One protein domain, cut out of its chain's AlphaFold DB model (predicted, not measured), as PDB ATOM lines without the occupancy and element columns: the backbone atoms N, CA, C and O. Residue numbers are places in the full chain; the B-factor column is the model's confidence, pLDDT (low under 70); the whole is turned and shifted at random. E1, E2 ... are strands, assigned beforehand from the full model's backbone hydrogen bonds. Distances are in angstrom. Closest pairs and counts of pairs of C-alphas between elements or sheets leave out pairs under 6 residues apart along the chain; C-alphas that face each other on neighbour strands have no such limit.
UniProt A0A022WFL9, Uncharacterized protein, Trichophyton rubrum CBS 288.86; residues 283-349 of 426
ATOM      1  N   GLY A 283      28.638 -31.813  19.019       73.94
ATOM      2  CA  GLY A 283      27.673 -32.596  18.246       73.94
ATOM      3  C   GLY A 283      26.378 -32.921  18.991       73.94
ATOM      4  O   GLY A 283      25.361 -33.132  18.341       73.94
ATOM      5  N   LEU A 284      26.364 -32.869  20.329       77.31
ATOM      6  CA  LEU A 284      25.145 -33.116  21.096       77.31
ATOM      7  C   LEU A 284      24.161 -31.956  21.024       77.31
ATOM      8  O   LEU A 284      24.528 -30.793  20.805       77.31
ATOM      9  N   SER A 285      22.899 -32.294  21.270       81.19
ATOM     10  CA  SER A 285      21.849 -31.302  21.328       81.19
ATOM     11  C   SER A 285      22.022 -30.350  22.504       81.19
ATOM     12  O   SER A 285      22.616 -30.655  23.536       81.19
ATOM     13  N   LEU A 286      21.530 -29.146  22.302       82.75
ATOM     14  CA  LEU A 286      21.607 -28.007  23.179       82.75
ATOM     15  C   LEU A 286      20.242 -27.324  23.070       82.75
ATOM     16  O   LEU A 286      19.661 -27.239  21.986       82.75
ATOM     17  N   GLY A 287      19.684 -26.916  24.197       81.19
ATOM     18  CA  GLY A 287      18.379 -26.268  24.268       81.19
ATOM     19  C   GLY A 287      18.448 -25.029  25.138       81.19
ATOM     20  O   GLY A 287      19.351 -24.887  25.962       81.19
ATOM     21  N   ILE A 288      17.485 -24.124  24.972       82.00
ATOM     22  CA  ILE A 288      17.213 -23.128  26.007       82.00
ATOM     23  C   ILE A 288      16.752 -23.900  27.243       82.00
ATOM     24  O   ILE A 288      15.915 -24.791  27.123       82.00
ATOM     25  N   TYR A 289      17.292 -23.554  28.407       82.69
ATOM     26  CA  TYR A 289      16.983 -24.221  29.667       82.69
ATOM     27  C   TYR A 289      15.467 -24.382  29.873       82.69
ATOM     28  O   TYR A 289      14.717 -23.407  29.756       82.69
ATOM     29  N   GLN A 290      15.031 -25.609  30.170       79.19
ATOM     30  CA  GLN A 290      13.632 -26.017  30.363       79.19
ATOM     31  C   GLN A 290      12.697 -25.833  29.153       79.19
ATOM     32  O   GLN A 290      11.472 -25.948  29.284       79.19
ATOM     33  N   SER A 291      13.224 -25.573  27.958       79.38
ATOM     34  CA  SER A 291      12.408 -25.415  26.757       79.38
ATOM     35  C   SER A 291      12.222 -26.746  26.035       79.38
ATOM     36  O   SER A 291      13.154 -27.336  25.493       79.38
ATOM     37  N   ARG A 292      10.962 -27.173  25.921       78.25
ATOM     38  CA  ARG A 292      10.567 -28.360  25.141       78.25
ATOM     39  C   ARG A 292      10.530 -28.122  23.630       78.25
ATOM     40  O   ARG A 292      10.312 -29.053  22.862       78.25
ATOM     41  N   HIS A 293      10.701 -26.877  23.193       71.81
ATOM     42  CA  HIS A 293      10.560 -26.493  21.787       71.81
ATOM     43  C   HIS A 293      11.900 -26.218  21.104       71.81
ATOM     44  O   HIS A 293      11.955 -26.149  19.878       71.81
ATOM     45  N   SER A 294      12.981 -26.091  21.874       68.94
ATOM     46  CA  SER A 294      14.316 -25.818  21.349       68.94
ATOM     47  C   SER A 294      15.193 -27.061  21.402       68.94
ATOM     48  O   SER A 294      15.439 -27.587  22.483       68.94
ATOM     49  N   SER A 295      15.705 -27.470  20.247       76.25
ATOM     50  CA  SER A 295      16.855 -28.361  20.133       76.25
ATOM     51  C   SER A 295      17.717 -27.867  18.976       76.25
ATOM     52  O   SER A 295      17.197 -27.534  17.908       76.25
ATOM     53  N   PHE A 296      19.012 -27.748  19.223       79.00
ATOM     54  CA  PHE A 296      20.030 -27.298  18.281       79.00
ATOM     55  C   PHE A 296      21.370 -27.943  18.628       79.00
ATOM     56  O   PHE A 296      21.527 -28.514  19.695       79.00
ATOM     57  N   THR A 297      22.362 -27.863  17.747       81.19
ATOM     58  CA  THR A 297      23.644 -28.554  17.950       81.19
ATOM     59  C   THR A 297      24.670 -27.668  18.659       81.19
ATOM     60  O   THR A 297      24.839 -26.485  18.330       81.19
ATOM     61  N   PHE A 298      25.406 -28.246  19.610       82.56
ATOM     62  CA  PHE A 298      26.632 -27.641  20.119       82.56
ATOM     63  C   PHE A 298      27.786 -27.889  19.138       82.56
ATOM     64  O   PHE A 298      28.298 -29.000  19.024       82.56
ATOM     65  N   GLY A 299      28.211 -26.845  18.427       75.25
ATOM     66  CA  GLY A 299      29.291 -26.911  17.436       75.25
ATOM     67  C   GLY A 299      30.688 -27.061  18.045       75.25
ATOM     68  O   GLY A 299      31.630 -27.397  17.337       75.25
ATOM     69  N   GLY A 300      30.820 -26.849  19.356       80.62
ATOM     70  CA  GLY A 300      32.040 -27.097  20.115       80.62
ATOM     71  C   GLY A 300      32.652 -25.851  20.737       80.62
ATOM     72  O   GLY A 300      32.041 -24.786  20.787       80.62
ATOM     73  N   TRP A 301      33.858 -26.005  21.276       82.56
ATOM     74  CA  TRP A 301      34.572 -24.925  21.947       82.56
ATOM     75  C   TRP A 301      35.503 -24.211  20.973       82.56
ATOM     76  O   TRP A 301      36.274 -24.858  20.270       82.56
ATOM     77  N   ILE A 302      35.466 -22.883  20.985       85.06
ATOM     78  CA  ILE A 302      36.434 -22.026  20.304       85.06
ATOM     79  C   ILE A 302      37.187 -21.200  21.342       85.06
ATOM     80  O   ILE A 302      36.642 -20.859  22.392       85.06
ATOM     81  N   GLU A 303      38.432 -20.852  21.051       87.19
ATOM     82  CA  GLU A 303      39.205 -19.920  21.863       87.19
ATOM     83  C   GLU A 303      39.442 -18.654  21.050       87.19
ATOM     84  O   GLU A 303      39.931 -18.703  19.924       87.19
ATOM     85  N   VAL A 304      39.051 -17.512  21.609       84.94
ATOM     86  CA  VAL A 304      39.147 -16.213  20.947       84.94
ATOM     87  C   VAL A 304      40.083 -15.319  21.742       84.94
ATOM     88  O   VAL A 304      39.921 -15.133  22.951       84.94
ATOM     89  N   LYS A 305      41.052 -14.737  21.039       88.31
ATOM     90  CA  LYS A 305      41.940 -13.694  21.544       88.31
ATOM     91  C   LYS A 305      41.552 -12.386  20.858       88.31
ATOM     92  O   LYS A 305      41.601 -12.308  19.637       88.31
ATOM     93  N   GLN A 306      41.104 -11.393  21.628       77.19
ATOM     94  CA  GLN A 306      40.619 -10.125  21.062       77.19
ATOM     95  C   GLN A 306      41.766  -9.260  20.533       77.19
ATOM     96  O   GLN A 306      41.656  -8.681  19.461       77.19
ATOM     97  N   GLU A 307      42.864  -9.193  21.283       86.31
ATOM     98  CA  GLU A 307      44.037  -8.379  20.959       86.31
ATOM     99  C   GLU A 307      45.324  -9.125  21.312       86.31
ATOM    100  O   GLU A 307      45.341  -9.997  22.194       86.31
ATOM    101  N   ASP A 308      46.431  -8.766  20.668       75.62
ATOM    102  CA  ASP A 308      47.727  -9.325  21.024       75.62
ATOM    103  C   ASP A 308      48.147  -8.927  22.443       75.62
ATOM    104  O   ASP A 308      48.197  -7.760  22.804       75.62
ATOM    105  N   GLY A 309      48.413  -9.941  23.272       79.88
ATOM    106  CA  GLY A 309      48.673  -9.790  24.706       79.88
ATOM    107  C   GLY A 309      47.448 -10.018  25.601       79.88
ATOM    108  O   GLY A 309      47.617 -10.197  26.805       79.88
ATOM    109  N   SER A 310      46.234 -10.087  25.041       86.00
ATOM    110  CA  SER A 310      45.035 -10.460  25.806       86.00
ATOM    111  C   SER A 310      44.990 -11.961  26.127       86.00
ATOM    112  O   SER A 310      45.571 -12.788  25.417       86.00
ATOM    113  N   ALA A 311      44.296 -12.313  27.213       88.94
ATOM    114  CA  ALA A 311      44.040 -13.702  27.572       88.94
ATOM    115  C   ALA A 311      43.052 -14.350  26.588       88.94
ATOM    116  O   ALA A 311      42.061 -13.729  26.195       88.94
ATOM    117  N   TRP A 312      43.301 -15.613  26.238       88.19
ATOM    118  CA  TRP A 312      42.367 -16.421  25.457       88.19
ATOM    119  C   TRP A 312      41.058 -16.611  26.226       88.19
ATOM    120  O   TRP A 312      41.059 -16.977  27.403       88.19
ATOM    121  N   LYS A 313      39.933 -16.358  25.556       86.06
ATOM    122  CA  LYS A 313      38.589 -16.610  26.083       86.06
ATOM    123  C   LYS A 313      38.002 -17.822  25.381       86.06
ATOM    124  O   LYS A 313      37.851 -17.813  24.162       86.06
ATOM    125  N   ARG A 314      37.631 -18.838  26.153       82.69
ATOM    126  CA  ARG A 314      36.915 -20.008  25.646       82.69
ATOM    127  C   ARG A 314      35.428 -19.688  25.504       82.69
ATOM    128  O   ARG A 314      34.804 -19.243  26.465       82.69
ATOM    129  N   LEU A 315      34.869 -19.917  24.321       85.19
ATOM    130  CA  LEU A 315      33.467 -19.686  23.976       85.19
ATOM    131  C   LEU A 315      32.862 -20.956  23.374       85.19
ATOM    132  O   LEU A 315      33.553 -21.734  22.720       85.19
ATOM    133  N   GLY A 316      31.571 -21.168  23.604       82.12
ATOM    134  CA  GLY A 316      30.808 -22.228  22.955       82.12
ATOM    135  C   GLY A 316      30.234 -21.751  21.622       82.12
ATOM    136  O   GLY A 316      29.658 -20.667  21.560       82.12
ATOM    137  N   LEU A 317      30.375 -22.551  20.569       83.06
ATOM    138  CA  LEU A 317      29.826 -22.271  19.247       83.06
ATOM    139  C   LEU A 317      28.481 -22.988  19.070       83.06
ATOM    140  O   LEU A 317      28.369 -24.192  19.291       83.06
ATOM    141  N   THR A 318      27.459 -22.251  18.647       81.00
ATOM    142  CA  THR A 318      26.156 -22.795  18.238       81.00
ATOM    143  C   THR A 318      25.526 -21.883  17.182       81.00
ATOM    144  O   THR A 318      26.031 -20.789  16.913       81.00
ATOM    145  N   CYS A 319      24.447 -22.327  16.544       73.94
ATOM    146  CA  CYS A 319      23.750 -21.549  15.527       73.94
ATOM    147  C   CYS A 319      22.978 -20.366  16.137       73.94
ATOM    148  O   CYS A 319      22.500 -20.423  17.261       73.94
ATOM    149  N   PHE A 320      22.788 -19.277  15.389       71.81
ATOM    150  CA  PHE A 320      22.044 -18.112  15.895       71.81
ATOM    151  C   PHE A 320      20.565 -18.421  16.202       71.81
ATOM    152  O   PHE A 320      20.012 -17.913  17.175       71.81
ATOM    153  N   HIS A 321      19.927 -19.308  15.429       64.88
ATOM    154  CA  HIS A 321      18.540 -19.717  15.685       64.88
ATOM    155  C   HIS A 321      18.357 -20.444  17.026       64.88
ATOM    156  O   HIS A 321      17.240 -20.536  17.528       64.88
ATOM    157  N   SER A 322      19.451 -20.907  17.636       66.25
ATOM    158  CA  SER A 322      19.468 -21.490  18.977       66.25
ATOM    159  C   SER A 322      18.981 -20.526  20.058       66.25
ATOM    160  O   SER A 322      18.394 -20.929  21.056       66.25
ATOM    161  N   VAL A 323      19.227 -19.231  19.862       65.31
ATOM    162  CA  VAL A 323      18.887 -18.170  20.820       65.31
ATOM    163  C   VAL A 323      17.760 -17.266  20.318       65.31
ATOM    164  O   VAL A 323      17.298 -16.395  21.053       65.31
ATOM    165  N   TYR A 324      17.299 -17.484  19.082       67.44
ATOM    166  CA  TYR A 324      16.206 -16.748  18.457       67.44
ATOM    167  C   TYR A 324      15.398 -17.678  17.523       67.44
ATOM    168  O   TYR A 324      15.769 -17.846  16.360       67.44
ATOM    169  N   PRO A 325      14.313 -18.311  18.014       53.22
ATOM    170  CA  PRO A 325      13.613 -19.361  17.270       53.22
ATOM    171  C   PRO A 325      12.852 -18.866  16.030       53.22
ATOM    172  O   PRO A 325      12.603 -19.659  15.125       53.22
ATOM    173  N   ASP A 326      12.485 -17.580  15.966       56.84
ATOM    174  CA  ASP A 326      11.697 -17.019  14.861       56.84
ATOM    175  C   ASP A 326      12.565 -16.159  13.929       56.84
ATOM    176  O   ASP A 326      12.688 -14.942  14.066       56.84
ATOM    177  N   LEU A 327      13.241 -16.821  12.989       51.97
ATOM    178  CA  LEU A 327      14.119 -16.173  12.008       51.97
ATOM    179  C   LEU A 327      13.357 -15.381  10.931       51.97
ATOM    180  O   LEU A 327      13.971 -14.578  10.230       51.97
ATOM    181  N   ASN A 328      12.045 -15.595  10.781       52.53
ATOM    182  CA  ASN A 328      11.250 -14.975   9.716       52.53
ATOM    183  C   ASN A 328      10.950 -13.491   9.975       52.53
ATOM    184  O   ASN A 328      10.483 -12.793   9.076       52.53
ATOM    185  N   THR A 329      11.220 -13.002  11.187       51.69
ATOM    186  CA  THR A 329      10.898 -11.635  11.611       51.69
ATOM    187  C   THR A 329      12.122 -10.733  11.784       51.69
ATOM    188  O   THR A 329      11.952  -9.572  12.147       51.69
ATOM    189  N   VAL A 330      13.346 -11.229  11.549       52.28
ATOM    190  CA  VAL A 330      14.588 -10.496  11.866       52.28
ATOM    191  C   VAL A 330      15.417 -10.223  10.609       52.28
ATOM    192  O   VAL A 330      15.836 -11.143   9.903       52.28
ATOM    193  N   SER A 331      15.675  -8.938  10.349       50.00
ATOM    194  CA  SER A 331      16.614  -8.456   9.327       50.00
ATOM    195  C   SER A 331      18.010  -9.066   9.525       50.00
ATOM    196  O   SER A 331      18.441  -9.295  10.654       50.00
ATOM    197  N   MET A 332      18.754  -9.321   8.440       49.50
ATOM    198  CA  MET A 332      20.138  -9.820   8.528       49.50
ATOM    199  C   MET A 332      21.060  -8.898   9.342       49.50
ATOM    200  O   MET A 332      21.940  -9.407  10.036       49.50
ATOM    201  N   ASP A 333      20.796  -7.590   9.332       52.34
ATOM    202  CA  ASP A 333      21.577  -6.582  10.060       52.34
ATOM    203  C   ASP A 333      21.348  -6.613  11.588       52.34
ATOM    204  O   ASP A 333      22.157  -6.081  12.346       52.34
ATOM    205  N   ASP A 334      20.298  -7.299  12.060       56.75
ATOM    206  CA  ASP A 334      19.907  -7.372  13.478       56.75
ATOM    207  C   ASP A 334      20.299  -8.702  14.158       56.75
ATOM    208  O   ASP A 334      19.916  -8.972  15.300       56.75
ATOM    209  N   ARG A 335      21.097  -9.561  13.503       62.56
ATOM    210  CA  ARG A 335      21.503 -10.886  14.029       62.56
ATOM    211  C   ARG A 335      22.607 -10.832  15.091       62.56
ATOM    212  O   ARG A 335      23.478 -11.700  15.147       62.56
ATOM    213  N   SER A 336      22.582  -9.824  15.956       60.31
ATOM    214  CA  SER A 336      23.468  -9.758  17.114       60.31
ATOM    215  C   SER A 336      22.663  -9.513  18.384       60.31
ATOM    216  O   SER A 336      21.944  -8.528  18.530       60.31
ATOM    217  N   ILE A 337      22.780 -10.437  19.338       65.06
ATOM    218  CA  ILE A 337      22.241 -10.245  20.681       65.06
ATOM    219  C   ILE A 337      23.392  -9.729  21.531       65.06
ATOM    220  O   ILE A 337      24.347 -10.452  21.816       65.06
ATOM    221  N   SER A 338      23.310  -8.468  21.950       66.19
ATOM    222  CA  SER A 338      24.273  -7.932  22.911       66.19
ATOM    223  C   SER A 338      24.231  -8.762  24.194       66.19
ATOM    224  O   SER A 338      23.157  -8.954  24.771       66.19
ATOM    225  N   ILE A 339      25.394  -9.177  24.703       63.00
ATOM    226  CA  ILE A 339      25.519  -9.845  26.012       63.00
ATOM    227  C   ILE A 339      24.971  -8.987  27.165       63.00
ATOM    228  O   ILE A 339      24.653  -9.492  28.237       63.00
ATOM    229  N   HIS A 340      24.847  -7.674  26.951       65.00
ATOM    230  CA  HIS A 340      24.307  -6.743  27.934       65.00
ATOM    231  C   HIS A 340      22.790  -6.551  27.818       65.00
ATOM    232  O   HIS A 340      22.188  -5.962  28.725       65.00
ATOM    233  N   SER A 341      22.177  -7.055  26.743       68.44
ATOM    234  CA  SER A 341      20.725  -7.050  26.561       68.44
ATOM    235  C   SER A 341      20.035  -7.960  27.580       68.44
ATOM    236  O   SER A 341      20.639  -8.873  28.144       68.44
ATOM    237  N   LEU A 342      18.741  -7.726  27.814       62.94
ATOM    238  CA  LEU A 342      17.932  -8.580  28.689       62.94
ATOM    239  C   LEU A 342      17.895 -10.036  28.206       62.94
ATOM    240  O   LEU A 342      17.850 -10.936  29.037       62.94
ATOM    241  N   ILE A 343      17.949 -10.250  26.888       65.44
ATOM    242  CA  ILE A 343      17.996 -11.578  26.268       65.44
ATOM    243  C   ILE A 343      19.372 -12.210  26.517       65.44
ATOM    244  O   ILE A 343      19.453 -13.285  27.099       65.44
ATOM    245  N   GLY A 344      20.462 -11.503  26.201       60.91
ATOM    246  CA  GLY A 344      21.835 -11.984  26.410       60.91
ATOM    247  C   GLY A 344      22.178 -12.304  27.871       60.91
ATOM    248  O   GLY A 344      22.946 -13.222  28.130       60.91
ATOM    249  N   LYS A 345      21.562 -11.604  28.832       64.50
ATOM    250  CA  LYS A 345      21.722 -11.863  30.275       64.50
ATOM    251  C   LYS A 345      20.904 -13.046  30.805       64.50
ATOM    252  O   LYS A 345      21.106 -13.429  31.952       64.50
ATOM    253  N   ARG A 346      19.942 -13.566  30.034       63.56
ATOM    254  CA  ARG A 346      18.961 -14.572  30.485       63.56
ATOM    255  C   ARG A 346      18.980 -15.868  29.676       63.56
ATOM    256  O   ARG A 346      18.188 -16.759  29.966       63.56
ATOM    257  N   ILE A 347      19.849 -15.983  28.673       73.06
ATOM    258  CA  ILE A 347      20.017 -17.232  27.932       73.06
ATOM    259  C   ILE A 347      20.846 -18.188  28.788       73.06
ATOM    260  O   ILE A 347      22.068 -18.078  28.870       73.06
ATOM    261  N   THR A 348      20.152 -19.134  29.407       79.69
ATOM    262  CA  THR A 348      20.752 -20.334  29.986       79.69
ATOM    263  C   THR A 348      20.522 -21.475  29.010       79.69
ATOM    264  O   THR A 348      19.412 -21.634  28.499       79.69
ATOM    265  N   LEU A 349      21.571 -22.242  28.730       80.56
ATOM    266  CA  LEU A 349      21.518 -23.389  27.831       80.56
ATOM    267  C   LEU A 349      21.680 -24.683  28.627       80.56
ATOM    268  O   LEU A 349      22.422 -24.713  29.608       80.56
TER     269      LEU A 349
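What this domain is: This is residues 283 to 349 of the 426 residues of an uncharacterized protein of Trichophyton rubrum CBS 288.86 (UniProt A0A022WFL9). With little regular structure, this is a long hairpin of E2 and E3 that reaches out as an arm, the short E1 beside the start of E2, and a winding loop, residues 319 to 349, that swings out and folds back to E1. The 67 printed residues hold three named strands, E1, E2, E3, an all-strand antiparallel meander, each strand the neighbour of the one before. The whole is loose, radius of gyration of the C-alphas 13.7 A, spans 41 by 29 by 20 A.

Where its parts are: E1, residues 285 to 288, begins at C-alpha (21.849, -31.302, 21.328) and is 10.5 A long. E2, residues 296 to 304, is 22.3 A long and bends by 52 degrees at residue 301. E3, residues 313 to 318, is 15.9 A long and ends at C-alpha (26.156, -22.795, 18.238).

How they stand to each other: In the hairpin of E1 and E2, N 286 and O 296 are 2.7 A apart, within hydrogen-bond range. In the hairpin of E2 and E3, N 302 and O 315 are within range at 2.8 A. E1 and E3 are apart.

The domain as a whole: The farthest C-alphas, of Arg 292 and Gly 309, are 42.4 A apart. The printed part has no cut. Residues 328 to 334 stand free. The model's pLDDT is under 70 at residues 294 and 321 to 346.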